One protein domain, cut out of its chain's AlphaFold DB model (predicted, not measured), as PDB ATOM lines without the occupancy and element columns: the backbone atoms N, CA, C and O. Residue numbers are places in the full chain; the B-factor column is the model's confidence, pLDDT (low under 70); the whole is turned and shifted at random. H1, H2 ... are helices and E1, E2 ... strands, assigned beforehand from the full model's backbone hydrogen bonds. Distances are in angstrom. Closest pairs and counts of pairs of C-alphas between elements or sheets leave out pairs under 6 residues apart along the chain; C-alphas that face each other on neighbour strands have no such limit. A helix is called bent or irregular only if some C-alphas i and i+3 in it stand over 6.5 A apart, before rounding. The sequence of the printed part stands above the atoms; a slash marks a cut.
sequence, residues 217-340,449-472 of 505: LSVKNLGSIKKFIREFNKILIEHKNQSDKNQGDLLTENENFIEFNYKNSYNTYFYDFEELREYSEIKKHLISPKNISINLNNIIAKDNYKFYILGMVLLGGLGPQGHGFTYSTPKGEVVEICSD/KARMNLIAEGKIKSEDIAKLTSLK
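This is residues 217 to 340 and 449 to 472 of the 505 residues of an uncharacterized protein of Candidatus Lokiarchaeota archaeon (UniProt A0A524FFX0). One antiparallel sheet of six strands folds back on itself, curled like part of a barrel, with H1 along its edge strand E2 and H2 and H4 each over E4 and E5; H3 only grazes it. The long hairpin of E2 and E3 reaches one end of the longest axis, and residues 244 to 250 stick out at the other. The printed part has 148 residues with four named helices and six named strands, in the order E1 H1 E2 E3 H2 E4 E5 E6 H3 H4; the sheet's order is E1 E6 E5 E4 E3 E2, and the class is mixed. It is compact, with a radius of gyration of the C-alphas of 16.6 A, and spans 59 by 39 by 34 A, only just elongated.

Edge strand E1, residues 217 to 224, is the antiparallel neighbour of E6, residues 333 to 339, with N 218 and O 338 2.9 A apart. H1, residues 225 to 243, is on the sheet at a height of 9.4 A; its closest C-alphas to E2, residues 258 to 269, are Glu 231 and Tyr 262, 7.0 A. E2 forms a hairpin with E3, residues 276 to 287, where N 262 and O 283 are 2.8 A apart; E3 bends by 54 degrees at residue 284. H2, residues 289 to 300, is on the same face as H1, and they only just touch, only at their ends, with 3 pairs of C-alphas within 8 A, the closest Ile 225 and Ile 300, 7.1 A. E4, residues 309 to 315, pairs with E3 through N 286 and O 312, 2.8 A, and E5, residues 324 to 328, with E4 through N 326 and O 311, 2.9 A. E4, E5 and E6 form a meander, each strand the antiparallel neighbour of the one before; N 327 and O 335 are 2.8 A apart. In this folded sheet, bent back into two leaves, E1 and E6 face E4, E3 and E2, with E5 as the hinge. H3, residues 449 to 456, touches H2 at Asn 291 and Ala 456, 6.5 A between closest C-alphas, with residues 290 to 291 of H2 alone. H4, residues 462 to 468, comes closest to E4 at the C-alphas of Ile 309 and Ser 462, 5.8 A. Every O i to N i+4 pair is within hydrogen-bond range in H1 and H3, against 6 of 8 in H2 and 1 of 3 in H4, where 3 of 4 O i to N i+3 pairs are.

E1 begins at C-alpha 217, (22.221, 37.221, 327.933). H1 measures 26.8 A, E2 34.2 A and E3 32.0 A. H2 is irregular, C-alphas 294 and 297 being 8.0 A apart, and H4 only just, C-alphas 463 and 466 being 6.6 A apart. H4 ends at C-alpha 468, (22.603, 25.782, 319.381).

The C-alphas farthest apart, of Gly 248 and Asp 272, are 59.3 A apart. Residues 341 to 448 are not printed, and C-alphas 340 and 449 are 19.9 A apart across the cut. The link from H1 to E2, 14 residues, is long. Mean pLDDT of the printed part is 80.4; it is under 70 at residues 241 to 255, 267 to 277, 319 to 321, 340 and 471.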
ATOM      1  N   LEU A 217      21.194  38.133 327.436       85.56
ATOM      2  CA  LEU A 217      22.221  37.221 327.933       85.56
ATOM      3  C   LEU A 217      23.156  37.946 328.897       85.56
ATOM      4  O   LEU A 217      23.713  38.981 328.551       85.56
ATOM      5  N   SER A 218      23.386  37.376 330.072       87.25
ATOM      6  CA  SER A 218      24.403  37.847 331.016       87.25
ATOM      7  C   SER A 218      25.701  37.078 330.820       87.25
ATOM      8  O   SER A 218      25.676  35.856 330.682       87.25
ATOM      9  N   VAL A 219      26.825  37.793 330.836       89.62
ATOM     10  CA  VAL A 219      28.170  37.286 330.541       89.62
ATOM     11  C   VAL A 219      29.101  37.595 331.705       89.62
ATOM     12  O   VAL A 219      29.100  38.718 332.208       89.62
ATOM     13  N   LYS A 220      29.927  36.627 332.119       90.06
ATOM     14  CA  LYS A 220      30.976  36.835 333.131       90.06
ATOM     15  C   LYS A 220      32.227  36.022 332.822       90.06
ATOM     16  O   LYS A 220      32.146  34.825 332.557       90.06
ATOM     17  N   ASN A 221      33.395  36.648 332.905       91.19
ATOM     18  CA  ASN A 221      34.680  35.951 332.882       91.19
ATOM     19  C   ASN A 221      34.943  35.299 334.252       91.19
ATOM     20  O   ASN A 221      34.911  35.964 335.286       91.19
ATOM     21  N   LEU A 222      35.193  33.992 334.260       90.50
ATOM     22  CA  LEU A 222      35.460  33.185 335.454       90.50
ATOM     23  C   LEU A 222      36.964  32.902 335.664       90.50
ATOM     24  O   LEU A 222      37.360  32.259 336.639       90.50
ATOM     25  N   GLY A 223      37.830  33.366 334.761       89.56
ATOM     26  CA  GLY A 223      39.282  33.217 334.848       89.56
ATOM     27  C   GLY A 223      39.855  32.323 333.752       89.56
ATOM     28  O   GLY A 223      39.342  32.282 332.642       89.56
ATOM     29  N   SER A 224      40.957  31.619 334.034       92.25
ATOM     30  CA  SER A 224      41.703  30.881 333.001       92.25
ATOM     31  C   SER A 224      41.315  29.407 332.882       92.25
ATOM     32  O   SER A 224      41.093  28.719 333.884       92.25
ATOM     33  N   ILE A 225      41.372  28.882 331.654       93.88
ATOM     34  CA  ILE A 225      41.204  27.450 331.356       93.88
ATOM     35  C   ILE A 225      42.219  26.614 332.138       93.88
ATOM     36  O   ILE A 225      41.874  25.576 332.691       93.88
ATOM     37  N   LYS A 226      43.470  27.081 332.247       92.88
ATOM     38  CA  LYS A 226      44.525  26.370 332.988       92.88
ATOM     39  C   LYS A 226      44.138  26.132 334.448       92.88
ATOM     40  O   LYS A 226      44.304  25.021 334.944       92.88
ATOM     41  N   LYS A 227      43.624  27.164 335.130       92.25
ATOM     42  CA  LYS A 227      43.169  27.049 336.524       92.25
ATOM     43  C   LYS A 227      41.981  26.094 336.611       92.25
ATOM     44  O   LYS A 227      42.003  25.188 337.435       92.25
ATOM     45  N   PHE A 228      41.000  26.258 335.727       92.94
ATOM     46  CA  PHE A 228      39.797  25.429 335.683       92.94
ATOM     47  C   PHE A 228      40.109  23.937 335.501       92.94
ATOM     48  O   PHE A 228      39.693  23.115 336.314       92.94
ATOM     49  N   ILE A 229      40.909  23.588 334.489       93.19
ATOM     50  CA  ILE A 229      41.309  22.203 334.202       93.19
ATOM     51  C   ILE A 229      42.137  21.613 335.345       93.19
ATOM     52  O   ILE A 229      41.971  20.444 335.683       93.19
ATOM     53  N   ARG A 230      43.007  22.409 335.982       92.25
ATOM     54  CA  ARG A 230      43.777  21.948 337.142       92.25
ATOM     55  C   ARG A 230      42.868  21.563 338.308       92.25
ATOM     56  O   ARG A 230      43.082  20.509 338.893       92.25
ATOM     57  N   GLU A 231      41.886  22.397 338.650       90.56
ATOM     58  CA  GLU A 231      40.944  22.075 339.732       90.56
ATOM     59  C   GLU A 231      40.051  20.880 339.362       90.56
ATOM     60  O   GLU A 231      39.878  19.979 340.177       90.56
ATOM     61  N   PHE A 232      39.585  20.796 338.114       90.75
ATOM     62  CA  PHE A 232      38.835  19.640 337.614       90.75
ATOM     63  C   PHE A 232      39.628  18.324 337.718       90.75
ATOM     64  O   PHE A 232      39.107  17.315 338.189       90.75
ATOM     65  N   ASN A 233      40.909  18.330 337.337       89.62
ATOM     66  CA  ASN A 233      41.757  17.139 337.390       89.62
ATOM     67  C   ASN A 233      42.016  16.649 338.821       89.62
ATOM     68  O   ASN A 233      42.095  15.441 339.029       89.62
ATOM     69  N   LYS A 234      42.124  17.552 339.808       89.06
ATOM     70  CA  LYS A 234      42.248  17.153 341.223       89.06
ATOM     71  C   LYS A 234      41.039  16.334 341.665       89.06
ATOM     72  O   LYS A 234      41.203  15.240 342.191       89.06
ATOM     73  N   ILE A 235      39.841  16.824 341.353       85.38
ATOM     74  CA  ILE A 235      38.578  16.168 341.707       85.38
ATOM     75  C   ILE A 235      38.429  14.828 340.989       85.38
ATOM     76  O   ILE A 235      38.023  13.845 341.597       85.38
ATOM     77  N   LEU A 236      38.817  14.750 339.712       83.62
ATOM     78  CA  LEU A 236      38.837  13.482 338.982       83.62
ATOM     79  C   LEU A 236      39.728  12.426 339.648       83.62
ATOM     80  O   LEU A 236      39.370  11.252 339.669       83.62
ATOM     81  N   ILE A 237      40.897  12.825 340.156       83.69
ATOM     82  CA  ILE A 237      41.814  11.918 340.860       83.69
ATOM     83  C   ILE A 237      41.210  11.490 342.201       83.69
ATOM     84  O   ILE A 237      41.248  10.310 342.534       83.69
ATOM     85  N   GLU A 238      40.621  12.422 342.951       79.50
ATOM     86  CA  GLU A 238      39.939  12.126 344.217       79.50
ATOM     87  C   GLU A 238      38.781  11.138 344.027       79.50
ATOM     88  O   GLU A 238      38.712  10.153 344.762       79.50
ATOM     89  N   HIS A 239      37.942  11.334 343.003       71.38
ATOM     90  CA  HIS A 239      36.862  10.405 342.648       71.38
ATOM     91  C   HIS A 239      37.395   9.001 342.329       71.38
ATOM     92  O   HIS A 239      36.890   8.019 342.869       71.38
ATOM     93  N   LYS A 240      38.455   8.892 341.513       72.81
ATOM     94  CA  LYS A 240      39.078   7.596 341.175       72.81
ATOM     95  C   LYS A 240      39.675   6.889 342.396       72.81
ATOM     96  O   LYS A 240      39.505   5.690 342.578       72.81
ATOM     97  N   ASN A 241      40.333   7.636 343.277       68.25
ATOM     98  CA  ASN A 241      40.937   7.071 344.485       68.25
ATOM     99  C   ASN A 241      39.890   6.622 345.521       68.25
ATOM    100  O   ASN A 241      40.184   5.777 346.367       68.25
ATOM    101  N   GLN A 242      38.686   7.205 345.497       62.81
ATOM    102  CA  GLN A 242      37.565   6.781 346.338       62.81
ATOM    103  C   GLN A 242      36.866   5.538 345.776       62.81
ATOM    104  O   GLN A 242      36.508   4.659 346.560       62.81
ATOM    105  N   SER A 243      36.735   5.415 344.448       57.91
ATOM    106  CA  SER A 243      36.179   4.207 343.820       57.91
ATOM    107  C   SER A 243      37.046   2.969 344.057       57.91
ATOM    108  O   SER A 243      36.509   1.889 344.264       57.91
ATOM    109  N   ASP A 244      38.371   3.124 344.133       54.62
ATOM    110  CA  ASP A 244      39.290   2.001 344.377       54.62
ATOM    111  C   ASP A 244      39.282   1.494 345.836       54.62
ATOM    112  O   ASP A 244      39.773   0.399 346.117       54.62
ATOM    113  N   LYS A 245      38.719   2.256 346.789       51.78
ATOM    114  CA  LYS A 245      38.628   1.860 348.211       51.78
ATOM    115  C   LYS A 245      37.347   1.109 348.572       51.78
ATOM    116  O   LYS A 245      37.331   0.418 349.589       51.78
ATOM    117  N   ASN A 246      36.306   1.205 347.750       44.78
ATOM    118  CA  ASN A 246      35.057   0.476 347.944       44.78
ATOM    119  C   ASN A 246      35.029  -0.698 346.958       44.78
ATOM    120  O   ASN A 246      34.790  -0.515 345.770       44.78
ATOM    121  N   GLN A 247      35.330  -1.904 347.448       41.31
ATOM    122  CA  GLN A 247      35.278  -3.131 346.651       41.31
ATOM    123  C   GLN A 247      33.907  -3.300 345.975       41.31
ATOM    124  O   GLN A 247      32.888  -3.351 346.659       41.31
ATOM    125  N   GLY A 248      33.929  -3.488 344.653       35.59
ATOM    126  CA  GLY A 248      32.813  -4.010 343.864       35.59
ATOM    127  C   GLY A 248      31.940  -2.936 343.219       35.59
ATOM    128  O   GLY A 248      31.055  -2.391 343.864       35.59
ATOM    129  N   ASP A 249      32.181  -2.708 341.924       37.03
ATOM    130  CA  ASP A 249      31.309  -2.035 340.955       37.03
ATOM    131  C   ASP A 249      30.736  -0.666 341.337       37.03
ATOM    132  O   ASP A 249      29.648  -0.583 341.891       37.03
ATOM    133  N   LEU A 250      31.406   0.413 340.901       35.28
ATOM    134  CA  LEU A 250      30.754   1.616 340.341       35.28
ATOM    135  C   LEU A 250      31.763   2.614 339.716       35.28
ATOM    136  O   LEU A 250      31.681   3.819 339.906       35.28
ATOM    137  N   LEU A 251      32.658   2.127 338.847       38.75
ATOM    138  CA  LEU A 251      32.833   2.786 337.539       38.75
ATOM    139  C   LEU A 251      31.855   2.159 336.525       38.75
ATOM    140  O   LEU A 251      32.141   2.052 335.338       38.75
ATOM    141  N   THR A 252      30.688   1.691 336.978       37.00
ATOM    142  CA  THR A 252      29.579   1.417 336.067       37.00
ATOM    143  C   THR A 252      29.176   2.759 335.468       37.00
ATOM    144  O   THR A 252      29.054   3.711 336.230       37.00
ATOM    145  N   GLU A 253      29.016   2.816 334.150       38.66
ATOM    146  CA  GLU A 253      28.224   3.675 333.237       38.66
ATOM    147  C   GLU A 253      27.388   4.901 333.735       38.66
ATOM    148  O   GLU A 253      26.861   5.647 332.908       38.66
ATOM    149  N   ASN A 254      27.265   5.173 335.036       39.34
ATOM    150  CA  ASN A 254      26.342   6.097 335.688       39.34
ATOM    151  C   ASN A 254      26.923   7.446 336.152       39.34
ATOM    152  O   ASN A 254      26.129   8.361 336.372       39.34
ATOM    153  N   GLU A 255      28.239   7.669 336.229       54.06
ATOM    154  CA  GLU A 255      28.771   9.026 336.487       54.06
ATOM    155  C   GLU A 255      29.081   9.770 335.179       54.06
ATOM    156  O   GLU A 255      30.195  10.213 334.907       54.06
ATOM    157  N   ASN A 256      28.052   9.958 334.344       73.25
ATOM    158  CA  ASN A 256      28.147  10.801 333.141       73.25
ATOM    159  C   ASN A 256      28.514  12.266 333.467       73.25
ATOM    160  O   ASN A 256      28.878  13.029 332.562       73.25
ATOM    161  N   PHE A 257      28.411  12.658 334.745       86.25
ATOM    162  CA  PHE A 257      28.627  14.011 335.236       86.25
ATOM    163  C   PHE A 257      29.294  14.038 336.615       86.25
ATOM    164  O   PHE A 257      28.966  13.219 337.465       86.25
ATOM    165  N   ILE A 258      30.160  15.028 336.842       88.94
ATOM    166  CA  ILE A 258      30.826  15.314 338.122       88.94
ATOM    167  C   ILE A 258      30.495  16.744 338.541       88.94
ATOM    168  O   ILE A 258      30.408  17.645 337.698       88.94
ATOM    169  N   GLU A 259      30.338  16.952 339.846       89.50
ATOM    170  CA  GLU A 259      30.170  18.271 340.440       89.50
ATOM    171  C   GLU A 259      31.427  18.700 341.195       89.50
ATOM    172  O   GLU A 259      31.998  17.918 341.949       89.50
ATOM    173  N   PHE A 260      31.853  19.954 341.041       87.56
ATOM    174  CA  PHE A 260      32.957  20.489 341.837       87.56
ATOM    175  C   PHE A 260      32.861  21.992 342.054       87.56
ATOM    176  O   PHE A 260      32.199  22.717 341.312       87.56
ATOM    177  N   ASN A 261      33.557  22.458 343.085       86.81
ATOM    178  CA  ASN A 261      33.655  23.867 343.419       86.81
ATOM    179  C   ASN A 261      34.857  24.491 342.709       86.81
ATOM    180  O   ASN A 261      35.998  24.074 342.903       86.81
ATOM    181  N   TYR A 262      34.606  25.531 341.923       86.44
ATOM    182  CA  TYR A 262      35.631  26.325 341.267       86.44
ATOM    183  C   TYR A 262      35.681  27.716 341.900       86.44
ATOM    184  O   TYR A 262      34.694  28.453 341.923       86.44
ATOM    185  N   LYS A 263      36.847  28.067 342.451       85.31
ATOM    186  CA  LYS A 263      37.102  29.388 343.030       85.31
ATOM    187  C   LYS A 263      37.475  30.367 341.919       85.31
ATOM    188  O   LYS A 263      38.614  30.373 341.436       85.31
ATOM    189  N   ASN A 264      36.528  31.216 341.555       79.00
ATOM    190  CA  ASN A 264      36.728  32.335 340.647       79.00
ATOM    191  C   ASN A 264      37.367  33.473 341.416       79.00
ATOM    192  O   ASN A 264      36.857  33.853 342.462       79.00
ATOM    193  N   SER A 265      38.470  33.997 340.899       74.25
ATOM    194  CA  SER A 265      39.097  35.203 341.430       74.25
ATOM    195  C   SER A 265      38.964  36.290 340.383       74.25
ATOM    196  O   SER A 265      39.298  36.046 339.223       74.25
ATOM    197  N   TYR A 266      38.506  37.464 340.781       71.56
ATOM    198  CA  TYR A 266      38.494  38.641 339.930       71.56
ATOM    199  C   TYR A 266      38.944  39.841 340.747       71.56
ATOM    200  O   TYR A 266      38.615  39.978 341.924       71.56
ATOM    201  N   ASN A 267      39.719  40.710 340.116       67.12
ATOM    202  CA  ASN A 267      40.037  41.992 340.718       67.12
ATOM    203  C   ASN A 267      38.777  42.852 340.649       67.12
ATOM    204  O   ASN A 267      38.045  42.753 339.671       67.12
ATOM    205  N   THR A 268      38.525  43.667 341.665       61.91
ATOM    206  CA  THR A 268      37.567  44.774 341.626       61.91
ATOM    207  C   THR A 268      38.281  46.056 342.020       61.91
ATOM    208  O   THR A 268      39.205  46.024 342.839       61.91
ATOM    209  N   TYR A 269      37.868  47.168 341.423       58.69
ATOM    210  CA  TYR A 269      38.330  48.493 341.813       58.69
ATOM    211  C   TYR A 269      37.201  49.191 342.562       58.69
ATOM    212  O   TYR A 269      36.089  49.277 342.042       58.69
ATOM    213  N   PHE A 270      37.462  49.654 343.784       55.53
ATOM    214  CA  PHE A 270      36.523  50.513 344.499       55.53
ATOM    215  C   PHE A 270      36.960  51.957 344.345       55.53
ATOM    216  O   PHE A 270      38.049  52.323 344.783       55.53
ATOM    217  N   TYR A 271      36.079  52.765 343.761       54.72
ATOM    218  CA  TYR A 271      36.307  54.193 343.575       54.72
ATOM    219  C   TYR A 271      36.562  54.925 344.901       54.72
ATOM    220  O   TYR A 271      37.357  55.854 344.928       54.72
ATOM    221  N   ASP A 272      35.986  54.439 346.004       53.06
ATOM    222  CA  ASP A 272      36.106  55.073 347.322       53.06
ATOM    223  C   ASP A 272      37.451  54.826 348.030       53.06
ATOM    224  O   ASP A 272      37.779  55.539 348.976       53.06
ATOM    225  N   PHE A 273      38.226  53.813 347.620       52.75
ATOM    226  CA  PHE A 273      39.415  53.368 348.369       52.75
ATOM    227  C   PHE A 273      40.703  53.327 347.544       52.75
ATOM    228  O   PHE A 273      41.740  52.955 348.079       52.75
ATOM    229  N   GLU A 274      40.639  53.647 346.249       57.69
ATOM    230  CA  GLU A 274      41.748  53.568 345.283       57.69
ATOM    231  C   GLU A 274      42.520  52.226 345.255       57.69
ATOM    232  O   GLU A 274      43.579  52.111 344.632       57.69
ATOM    233  N   GLU A 275      41.978  51.178 345.878       59.47
ATOM    234  CA  GLU A 275      42.640  49.894 346.070       59.47
ATOM    235  C   GLU A 275      42.104  48.823 345.127       59.47
ATOM    236  O   GLU A 275      40.898  48.598 344.978       59.47
ATOM    237  N   LEU A 276      43.052  48.076 344.567       62.28
ATOM    238  CA  LEU A 276      42.784  46.807 343.921       62.28
ATOM    239  C   LEU A 276      42.525  45.733 344.963       62.28
ATOM    240  O   LEU A 276      43.410  45.395 345.748       62.28
ATOM    241  N   ARG A 277      41.332  45.146 344.925       68.56
ATOM    242  CA  ARG A 277      40.998  44.010 345.781       68.56
ATOM    243  C   ARG A 277      40.666  42.795 344.940       68.56
ATOM    244  O   ARG A 277      39.833  42.860 344.038       68.56
ATOM    245  N   GLU A 278      41.311  41.678 345.250       72.25
ATOM    246  CA  GLU A 278      40.937  40.382 344.695       72.25
ATOM    247  C   GLU A 278      39.700  39.878 345.441       72.25
ATOM    248  O   GLU A 278      39.741  39.600 346.640       72.25
ATOM    249  N   TYR A 279      38.587  39.761 344.726       74.75
ATOM    250  CA  TYR A 279      37.393  39.087 345.208       74.75
ATOM    251  C   TYR A 279      37.427  37.658 344.730       74.75
ATOM    252  O   TYR A 279      37.784  37.370 343.586       74.75
ATOM    253  N   SER A 280      37.014  36.755 345.613       79.19
ATOM    254  CA  SER A 280      36.849  35.367 345.241       79.19
ATOM    255  C   SER A 280      35.441  34.878 345.498       79.19
ATOM    256  O   SER A 280      34.937  34.985 346.613       79.19
ATOM    257  N   GLU A 281      34.852  34.283 344.475       83.94
ATOM    258  CA  GLU A 281      33.539  33.662 344.505       83.94
ATOM    259  C   GLU A 281      33.711  32.168 344.226       83.94
ATOM    260  O   GLU A 281      34.417  31.777 343.293       83.94
ATOM    261  N   ILE A 282      33.083  31.313 345.030       85.62
ATOM    262  CA  ILE A 282      33.079  29.869 344.785       85.62
ATOM    263  C   ILE A 282      31.802  29.533 344.027       85.62
ATOM    264  O   ILE A 282      30.706  29.724 344.546       85.62
ATOM    265  N   LYS A 283      31.951  29.006 342.810       89.44
ATOM    266  CA  LYS A 283      30.835  28.505 342.007       89.44
ATOM    267  C   LYS A 283      30.878  26.989 341.945       89.44
ATOM    268  O   LYS A 283      31.941  26.403 341.747       89.44
ATOM    269  N   LYS A 284      29.719  26.352 342.088       89.62
ATOM    270  CA  LYS A 284      29.591  24.902 341.912       89.62
ATOM    271  C   LYS A 284      29.294  24.609 340.448       89.62
ATOM    272  O   LYS A 284      28.332  25.150 339.915       89.62
ATOM    273  N   HIS A 285      30.090  23.767 339.803       91.88
ATOM    274  CA  HIS A 285      29.935  23.392 338.400       91.88
ATOM    275  C   HIS A 285      29.506  21.936 338.264       91.88
ATOM    276  O   HIS A 285      30.013  21.091 338.989       91.88
ATOM    277  N   LEU A 286      28.647  21.659 337.287       92.38
ATOM    278  CA  LEU A 286      28.353  20.341 336.737       92.38
ATOM    279  C   LEU A 286      29.099  20.182 335.408       92.38
ATOM    280  O   LEU A 286      28.941  20.998 334.497       92.38
ATOM    281  N   ILE A 287      29.900  19.129 335.282       91.88
ATOM    282  CA  ILE A 287      30.715  18.846 334.094       91.88
ATOM    283  C   ILE A 287      30.449  17.430 333.612       91.88
ATOM    284  O   ILE A 287      30.276  16.539 334.429       91.88
ATOM    285  N   SER A 288      30.497  17.207 332.295       91.62
ATOM    286  CA  SER A 288      30.677  15.864 331.735       91.62
ATOM    287  C   SER A 288      32.170  15.566 331.530       91.62
ATOM    288  O   SER A 288      32.791  16.177 330.649       91.62
ATOM    289  N   PRO A 289      32.780  14.634 332.290       90.25
ATOM    290  CA  PRO A 289      34.203  14.319 332.147       90.25
ATOM    291  C   PRO A 289      34.573  13.798 330.761       90.25
ATOM    292  O   PRO A 289      35.657  14.079 330.245       90.25
ATOM    293  N   LYS A 290      33.647  13.076 330.121       88.56
ATOM    294  CA  LYS A 290      33.808  12.575 328.756       88.56
ATOM    295  C   LYS A 290      33.942  13.718 327.744       88.56
ATOM    296  O   LYS A 290      34.820  13.670 326.891       88.56
ATOM    297  N   ASN A 291      33.144  14.780 327.875       91.44
ATOM    298  CA  ASN A 291      33.283  15.965 327.022       91.44
ATOM    299  C   ASN A 291      34.653  16.643 327.202       91.44
ATOM    300  O   ASN A 291      35.304  16.957 326.206       91.44
ATOM    301  N   ILE A 292      35.106  16.837 328.448       92.06
ATOM    302  CA  ILE A 292      36.409  17.466 328.714       92.06
ATOM    303  C   ILE A 292      37.553  16.608 328.179       92.06
ATOM    304  O   ILE A 292      38.414  17.128 327.485       92.06
ATOM    305  N   SER A 293      37.556  15.304 328.456       88.75
ATOM    306  CA  SER A 293      38.634  14.399 328.028       88.75
ATOM    307  C   SER A 293      38.771  14.307 326.506       88.75
ATOM    308  O   SER A 293      39.884  14.433 326.002       88.75
ATOM    309  N   ILE A 294      37.663  14.165 325.770       90.06
ATOM    310  CA  ILE A 294      37.677  14.096 324.297       90.06
ATOM    311  C   ILE A 294      38.201  15.402 323.682       90.06
ATOM    312  O   ILE A 294      38.905  15.372 322.674       90.06
ATOM    313  N   ASN A 295      37.885  16.552 324.286       91.81
ATOM    314  CA  ASN A 295      38.210  17.865 323.728       91.81
ATOM    315  C   ASN A 295      39.421  18.546 324.387       91.81
ATOM    316  O   ASN A 295      39.764  19.659 323.997       91.81
ATOM    317  N   LEU A 296      40.091  17.910 325.355       92.06
ATOM    318  CA  LEU A 296      41.085  18.548 326.228       92.06
ATOM    319  C   LEU A 296      42.204  19.245 325.448       92.06
ATOM    320  O   LEU A 296      42.522  20.403 325.717       92.06
ATOM    321  N   ASN A 297      42.766  18.551 324.457       91.12
ATOM    322  CA  ASN A 297      43.844  19.087 323.627       91.12
ATOM    323  C   ASN A 297      43.392  20.346 322.881       91.12
ATOM    324  O   ASN A 297      44.127  21.324 322.831       91.12
ATOM    325  N   ASN A 298      42.158  20.353 322.375       91.88
ATOM    326  CA  ASN A 298      41.595  21.498 321.669       91.88
ATOM    327  C   ASN A 298      41.206  22.649 322.605       91.88
ATOM    328  O   ASN A 298      41.321  23.802 322.209       91.88
ATOM    329  N   ILE A 299      40.755  22.339 323.824       91.75
ATOM    330  CA  ILE A 299      40.412  23.318 324.867       91.75
ATOM    331  C   ILE A 299      41.662  24.083 325.327       91.75
ATOM    332  O   ILE A 299      41.583  25.267 325.644       91.75
ATOM    333  N   ILE A 300      42.815  23.412 325.396       88.56
ATOM    334  CA  ILE A 300      44.078  24.007 325.861       88.56
ATOM    335  C   ILE A 300      44.883  24.622 324.699       88.56
ATOM    336  O   ILE A 300      45.737  25.482 324.937       88.56
ATOM    337  N   ALA A 301      44.621  24.202 323.456       85.19
ATOM    338  CA  ALA A 301      45.280  24.725 322.264       85.19
ATOM    339  C   ALA A 301      45.052  26.236 322.109       85.19
ATOM    340  O   ALA A 301      43.937  26.737 322.238       85.19
ATOM    341  N   LYS A 302      46.134  26.963 321.819       71.56
ATOM    342  CA  LYS A 302      46.135  28.432 321.741       71.56
ATOM    343  C   LYS A 302      45.873  28.985 320.344       71.56
ATOM    344  O   LYS A 302      45.796  30.190 320.200       71.56
ATOM    345  N   ASP A 303      45.786  28.139 319.330       74.44
ATOM    346  CA  ASP A 303      45.694  28.496 317.911       74.44
ATOM    347  C   ASP A 303      44.338  28.117 317.292       74.44
ATOM    348  O   ASP A 303      44.173  28.111 316.073       74.44
ATOM    349  N   ASN A 304      43.345  27.808 318.133       83.12
ATOM    350  CA  ASN A 304      42.049  27.295 317.711       83.12
ATOM    351  C   ASN A 304      40.931  28.316 317.949       83.12
ATOM    352  O   ASN A 304      40.514  28.531 319.087       83.12
ATOM    353  N   TYR A 305      40.400  28.915 316.880       92.19
ATOM    354  CA  TYR A 305      39.239  29.806 316.958       92.19
ATOM    355  C   TYR A 305      37.932  29.007 317.111       92.19
ATOM    356  O   TYR A 305      37.163  28.832 316.165       92.19
ATOM    357  N   LYS A 306      37.708  28.463 318.311       94.19
ATOM    358  CA  LYS A 306      36.506  27.710 318.692       94.19
ATOM    359  C   LYS A 306      36.168  27.926 320.163       94.19
ATOM    360  O   LYS A 306      37.042  28.213 320.975       94.19
ATOM    361  N   PHE A 307      34.898  27.726 320.505       95.69
ATOM    362  CA  PHE A 307      34.395  27.890 321.866       95.69
ATOM    363  C   PHE A 307      33.812  26.575 322.378       95.69
ATOM    364  O   PHE A 307      32.679  26.236 322.048       95.69
ATOM    365  N   TYR A 308      34.568  25.818 323.174       95.81
ATOM    366  CA  TYR A 308      34.089  24.530 323.688       95.81
ATOM    367  C   TYR A 308      33.328  24.728 324.983       95.81
ATOM    368  O   TYR A 308      33.822  25.386 325.900       95.81
ATOM    369  N   ILE A 309      32.160  24.106 325.092       95.81
ATOM    370  CA  ILE A 309      31.448  24.025 326.363       95.81
ATOM    371  C   ILE A 309      32.260  23.214 327.376       95.81
ATOM    372  O   ILE A 309      32.747  22.121 327.085       95.81
ATOM    373  N   LEU A 310      32.400  23.760 328.578       95.12
ATOM    374  CA  LEU A 310      33.111  23.135 329.689       95.12
ATOM    375  C   LEU A 310      32.133  22.516 330.685       95.12
ATOM    376  O   LEU A 310      32.336  21.394 331.144       95.12
ATOM    377  N   GLY A 311      31.053  23.228 330.999       93.69
ATOM    378  CA  GLY A 311      30.089  22.778 331.986       93.69
ATOM    379  C   GLY A 311      28.922  23.732 332.168       93.69
ATOM    380  O   GLY A 311      28.630  24.578 331.319       93.69
ATOM    381  N   MET A 312      28.263  23.579 333.307       92.19
ATOM    382  CA  MET A 312      27.173  24.429 333.759       92.19
ATOM    383  C   MET A 312      27.401  24.803 335.224       92.19
ATOM    384  O   MET A 312      27.666  23.931 336.045       92.19
ATOM    385  N   VAL A 313      27.302  26.080 335.576       90.62
ATOM    386  CA  VAL A 313      27.215  26.519 336.970       90.62
ATOM    387  C   VAL A 313      25.864  26.078 337.536       90.62
ATOM    388  O   VAL A 313      24.832  26.300 336.909       90.62
ATOM    389  N   LEU A 314      25.874  25.446 338.707       84.94
ATOM    390  CA  LEU A 314      24.693  24.997 339.443       84.94
ATOM    391  C   LEU A 314      24.270  25.976 340.539       84.94
ATOM    392  O   LEU A 314      23.079  26.139 340.772       84.94
ATOM    393  N   LEU A 315      25.241  26.581 341.225       78.62
ATOM    394  CA  LEU A 315      25.026  27.515 342.330       78.62
ATOM    395  C   LEU A 315      25.938  28.727 342.152       78.62
ATOM    396  O   LEU A 315      27.124  28.567 341.849       78.62
ATOM    397  N   GLY A 316      25.377  29.921 342.355       71.50
ATOM    398  CA  GLY A 316      26.073  31.192 342.132       71.50
ATOM    399  C   GLY A 316      26.215  31.569 340.653       71.50
ATOM    400  O   GLY A 316      27.058  32.389 340.302       71.50
ATOM    401  N   GLY A 317      25.453  30.946 339.752       75.38
ATOM    402  CA  GLY A 317      25.448  31.288 338.328       75.38
ATOM    403  C   GLY A 317      24.699  32.585 338.022       75.38
ATOM    404  O   GLY A 317      23.915  33.063 338.836       75.38
ATOM    405  N   LEU A 318      24.936  33.144 336.834       76.94
ATOM    406  CA  LEU A 318      24.347  34.413 336.374       76.94
ATOM    407  C   LEU A 318      22.835  34.345 336.137       76.94
ATOM    408  O   LEU A 318      22.171  35.374 336.050       76.94
ATOM    409  N   GLY A 319      22.305  33.138 335.959       65.69
ATOM    410  CA  GLY A 319      20.903  32.921 335.666       65.69
ATOM    411  C   GLY A 319      19.987  33.096 336.872       65.69
ATOM    412  O   GLY A 319      20.411  32.966 338.017       65.69
ATOM    413  N   PRO A 320      18.684  33.253 336.620       61.94
ATOM    414  CA  PRO A 320      17.659  33.438 337.653       61.94
ATOM    415  C   PRO A 320      17.522  32.258 338.625       61.94
ATOM    416  O   PRO A 320      17.058  32.432 339.745       61.94
ATOM    417  N   GLN A 321      17.937  31.058 338.211       65.75
ATOM    418  CA  GLN A 321      17.994  29.855 339.054       65.75
ATOM    419  C   GLN A 321      19.393  29.622 339.656       65.75
ATOM    420  O   GLN A 321      19.665  28.554 340.194       65.75
ATOM    421  N   GLY A 322      20.314  30.585 339.524       74.44
ATOM    422  CA  GLY A 322      21.723  30.416 339.882       74.44
ATOM    423  C   GLY A 322      22.499  29.541 338.894       74.44
ATOM    424  O   GLY A 322      23.493  28.919 339.269       74.44
ATOM    425  N   HIS A 323      22.043  29.469 337.639       85.12
ATOM    426  CA  HIS A 323      22.596  28.607 336.594       85.12
ATOM    427  C   HIS A 323      23.281  29.382 335.465       85.12
ATOM    428  O   HIS A 323      22.904  30.515 335.190       85.12
ATOM    429  N   GLY A 324      24.232  28.768 334.762       89.06
ATOM    430  CA  GLY A 324      24.875  29.374 333.588       89.06
ATOM    431  C   GLY A 324      25.763  28.390 332.836       89.06
ATOM    432  O   GLY A 324      26.350  27.505 333.446       89.06
ATOM    433  N   PHE A 325      25.857  28.501 331.514       92.44
ATOM    434  CA  PHE A 325      26.738  27.652 330.707       92.44
ATOM    435  C   PHE A 325      28.147  28.227 330.704       92.44
ATOM    436  O   PHE A 325      28.309  29.430 330.522       92.44
ATOM    437  N   THR A 326      29.165  27.384 330.863       95.06
ATOM    438  CA  THR A 326      30.562  27.819 330.774       95.06
ATOM    439  C   THR A 326      31.226  27.338 329.501       95.06
ATOM    440  O   THR A 326      31.094  26.178 329.112       95.06
ATOM    441  N   TYR A 327      31.986  28.230 328.879       96.38
ATOM    442  CA  TYR A 327      32.705  27.993 327.638       96.38
ATOM    443  C   TYR A 327      34.180  28.332 327.816       96.38
ATOM    444  O   TYR A 327      34.532  29.289 328.502       96.38
ATOM    445  N   SER A 328      35.036  27.550 327.174       95.56
ATOM    446  CA  SER A 328      36.417  27.938 326.905       95.56
ATOM    447  C   SER A 328      36.453  28.948 325.767       95.56
ATOM    448  O   SER A 328      35.684  28.833 324.810       95.56
ATOM    449  N   THR A 329      37.353  29.922 325.862       94.00
ATOM    450  CA  THR A 329      37.619  30.876 324.783       94.00
ATOM    451  C   THR A 329      38.989  30.635 324.160       94.00
ATOM    452  O   THR A 329      39.902  30.154 324.841       94.00
ATOM    453  N   PRO A 330      39.191  31.051 322.899       91.50
ATOM    454  CA  PRO A 330      40.497  30.951 322.260       91.50
ATOM    455  C   PRO A 330      41.605  31.765 322.972       91.50
ATOM    456  O   PRO A 330      42.776  31.405 322.896       91.50
ATOM    457  N   LYS A 331      41.265  32.816 323.742       89.62
ATOM    458  CA  LYS A 331      42.217  33.572 324.594       89.62
ATOM    459  C   LYS A 331      42.623  32.817 325.875       89.62
ATOM    460  O   LYS A 331      43.412  33.329 326.668       89.62
ATOM    461  N   GLY A 332      42.130  31.597 326.093       91.69
ATOM    462  CA  GLY A 332      42.477  30.789 327.261       91.69
ATOM    463  C   GLY A 332      41.628  31.084 328.501       91.69
ATOM    464  O   GLY A 332      42.068  30.799 329.620       91.69
ATOM    465  N   GLU A 333      40.434  31.650 328.320       92.81
ATOM    466  CA  GLU A 333      39.528  32.040 329.404       92.81
ATOM    467  C   GLU A 333      38.365  31.059 329.559       92.81
ATOM    468  O   GLU A 333      38.030  30.303 328.648       92.81
ATOM    469  N   VAL A 334      37.724  31.110 330.722       94.50
ATOM    470  CA  VAL A 334      36.435  30.480 330.992       94.50
ATOM    471  C   VAL A 334      35.394  31.581 331.095       94.50
ATOM    472  O   VAL A 334      35.476  32.422 331.985       94.50
ATOM    473  N   VAL A 335      34.404  31.570 330.210       94.25
ATOM    474  CA  VAL A 335      33.313  32.550 330.195       94.25
ATOM    475  C   VAL A 335      32.001  31.854 330.515       94.25
ATOM    476  O   VAL A 335      31.663  30.839 329.911       94.25
ATOM    477  N   GLU A 336      31.262  32.402 331.471       93.94
ATOM    478  CA  GLU A 336      29.894  32.018 331.791       93.94
ATOM    479  C   GLU A 336      28.902  32.871 331.003       93.94
ATOM    480  O   GLU A 336      29.045  34.093 330.957       93.94
ATOM    481  N   ILE A 337      27.885  32.229 330.424       91.69
ATOM    482  CA  ILE A 337      26.758  32.888 329.760       91.69
ATOM    483  C   ILE A 337      25.446  32.268 330.237       91.69
ATOM    484  O   ILE A 337      25.314  31.042 330.309       91.69
ATOM    485  N   CYS A 338      24.456  33.108 330.530       87.06
ATOM    486  CA  CYS A 338      23.107  32.659 330.855       87.06
ATOM    487  C   CYS A 338      22.026  33.564 330.255       87.06
ATOM    488  O   CYS A 338      22.226  34.771 330.154       87.06
ATOM    489  N   SER A 339      20.885  32.976 329.892       76.50
ATOM    490  CA  SER A 339      19.687  33.684 329.424       76.50
ATOM    491  C   SER A 339      18.809  34.184 330.571       76.50
ATOM    492  O   SER A 339      18.872  33.664 331.691       76.50
ATOM    493  N   ASP A 340      17.960  35.172 330.278       68.56
ATOM    494  CA  ASP A 340      16.990  35.708 331.230       68.56
ATOM    495  C   ASP A 340      15.913  34.677 331.653       68.56
ATOM    496  O   ASP A 340      15.797  33.572 331.113       68.56
ATOM    497  N   LYS A 449      22.506  18.155 330.485       87.19
ATOM    498  CA  LYS A 449      22.790  16.716 330.474       87.19
ATOM    499  C   LYS A 449      22.465  16.083 329.121       87.19
ATOM    500  O   LYS A 449      23.293  15.362 328.571       87.19
ATOM    501  N   ALA A 450      21.311  16.411 328.537       83.19
ATOM    502  CA  ALA A 450      20.930  15.923 327.212       83.19
ATOM    503  C   ALA A 450      21.947  16.329 326.131       83.19
ATOM    504  O   ALA A 450      22.366  15.493 325.332       83.19
ATOM    505  N   ARG A 451      22.402  17.590 326.133       86.69
ATOM    506  CA  ARG A 451      23.435  18.076 325.202       86.69
ATOM    507  C   ARG A 451      24.762  17.338 325.387       86.69
ATOM    508  O   ARG A 451      25.356  16.919 324.400       86.69
ATOM    509  N   MET A 452      25.213  17.135 326.625       90.69
ATOM    510  CA  MET A 452      26.466  16.415 326.887       90.69
ATOM    511  C   MET A 452      26.394  14.950 326.451       90.69
ATOM    512  O   MET A 452      27.364  14.438 325.897       90.69
ATOM    513  N   ASN A 453      25.242  14.299 326.618       86.19
ATOM    514  CA  ASN A 453      25.036  12.938 326.128       86.19
ATOM    515  C   ASN A 453      25.110  12.876 324.595       86.19
ATOM    516  O   ASN A 453      25.791  12.013 324.050       86.19
ATOM    517  N   LEU A 454      24.503  13.833 323.885       86.44
ATOM    518  CA  LEU A 454      24.610  13.910 322.422       86.44
ATOM    519  C   LEU A 454      26.057  14.127 321.946       86.44
ATOM    520  O   LEU A 454      26.441  13.572 320.918       86.44
ATOM    521  N   ILE A 455      26.866  14.893 322.689       88.94
ATOM    522  CA  ILE A 455      28.309  15.021 322.422       88.94
ATOM    523  C   ILE A 455      29.015  13.686 322.658       88.94
ATOM    524  O   ILE A 455      29.798  13.240 321.823       88.94
ATOM    525  N   ALA A 456      28.728  13.027 323.780       86.38
ATOM    526  CA  ALA A 456      29.311  11.738 324.133       86.38
ATOM    527  C   ALA A 456      28.983  10.628 323.116       86.38
ATOM    528  O   ALA A 456      29.771   9.692 322.968       86.38
ATOM    529  N   GLU A 457      27.842  10.737 322.434       85.44
ATOM    530  CA  GLU A 457      27.396   9.873 321.334       85.44
ATOM    531  C   GLU A 457      27.928  10.312 319.953       85.44
ATOM    532  O   GLU A 457      27.635   9.660 318.953       85.44
ATOM    533  N   GLY A 458      28.672  11.420 319.864       86.00
ATOM    534  CA  GLY A 458      29.208  11.952 318.606       86.00
ATOM    535  C   GLY A 458      28.163  12.570 317.671       86.00
ATOM    536  O   GLY A 458      28.457  12.818 316.504       86.00
ATOM    537  N   LYS A 459      26.941  12.829 318.156       88.38
ATOM    538  CA  LYS A 459      25.836  13.388 317.355       88.38
ATOM    539  C   LYS A 459      25.940  14.897 317.161       88.38
ATOM    540  O   LYS A 459      25.433  15.419 316.174       88.38
ATOM    541  N   ILE A 460      26.567  15.592 318.108       90.81
ATOM    542  CA  ILE A 460      26.856  17.028 318.037       90.81
ATOM    543  C   ILE A 460      28.273  17.285 318.547       90.81
ATOM    544  O   ILE A 460      28.786  16.527 319.370       90.81
ATOM    545  N   LYS A 461      28.905  18.361 318.079       93.12
ATOM    546  CA  LYS A 461      30.230  18.758 318.563       93.12
ATOM    547  C   LYS A 461      30.114  19.684 319.768       93.12
ATOM    548  O   LYS A 461      29.138  20.416 319.923       93.12
ATOM    549  N   SER A 462      31.139  19.665 320.611       92.81
ATOM    550  CA  SER A 462      31.206  20.488 321.821       92.81
ATOM    551  C   SER A 462      31.231  21.984 321.491       92.81
ATOM    552  O   SER A 462      30.535  22.775 322.131       92.81
ATOM    553  N   GLU A 463      31.935  22.366 320.422       93.31
ATOM    554  CA  GLU A 463      32.000  23.748 319.941       93.31
ATOM    555  C   GLU A 463      30.699  24.270 319.304       93.31
ATOM    556  O   GLU A 463      30.514  25.481 319.172       93.31
ATOM    557  N   ASP A 464      29.769  23.383 318.939       91.62
ATOM    558  CA  ASP A 464      28.501  23.777 318.318       91.62
ATOM    559  C   ASP A 464      27.424  24.118 319.358       91.62
ATOM    560  O   ASP A 464      26.436  24.779 319.033       91.62
ATOM    561  N   ILE A 465      27.613  23.753 320.635       90.81
ATOM    562  CA  ILE A 465      26.619  24.028 321.684       90.81
ATOM    563  C   ILE A 465      26.343  25.520 321.836       90.81
ATOM    564  O   ILE A 465      25.191  25.907 322.030       90.81
ATOM    565  N   ALA A 466      27.365  26.370 321.728       90.81
ATOM    566  CA  ALA A 466      27.183  27.813 321.825       90.81
ATOM    567  C   ALA A 466      26.261  28.356 320.717       90.81
ATOM    568  O   ALA A 466      25.479  29.269 320.971       90.81
ATOM    569  N   LYS A 467      26.303  27.770 319.511       89.31
ATOM    570  CA  LYS A 467      25.442  28.150 318.375       89.31
ATOM    571  C   LYS A 467      24.013  27.651 318.569       89.31
ATOM    572  O   LYS A 467      23.056  28.358 318.284       89.31
ATOM    573  N   LEU A 468      23.884  26.433 319.095       82.88
ATOM    574  CA  LEU A 468      22.603  25.782 319.381       82.88
ATOM    575  C   LEU A 468      21.903  26.351 320.624       82.88
ATOM    576  O   LEU A 468      20.725  26.078 320.852       82.88
ATOM    577  N   THR A 469      22.618  27.125 321.440       79.94
ATOM    578  CA  THR A 469      22.061  27.819 322.603       79.94
ATOM    579  C   THR A 469      21.712  29.243 322.181       79.94
ATOM    580  O   THR A 469      22.492  30.178 322.358       79.94
ATOM    581  N   SER A 470      20.556  29.368 321.524       70.19
ATOM    582  CA  SER A 470      20.060  30.615 320.941       70.19
ATOM    583  C   SER A 470      18.954  31.264 321.762       70.19
ATOM    584  O   SER A 470      18.038  30.594 322.241       70.19
ATOM    585  N   LEU A 471      18.994  32.586 321.788       69.44
ATOM    586  CA  LEU A 471      18.025  33.494 322.350       69.44
ATOM    587  C   LEU A 471      17.501  34.448 321.269       69.44
ATOM    588  O   LEU A 471      18.232  35.291 320.748       69.44
ATOM    589  N   LYS A 472      16.218  34.321 320.910       71.38
ATOM    590  CA  LYS A 472      15.627  35.018 319.748       71.38
ATOM    591  C   LYS A 472      16.482  34.778 318.491       71.38
ATOM    592  O   LYS A 472      16.542  33.644 318.026       71.38
TER     593      LYS A 472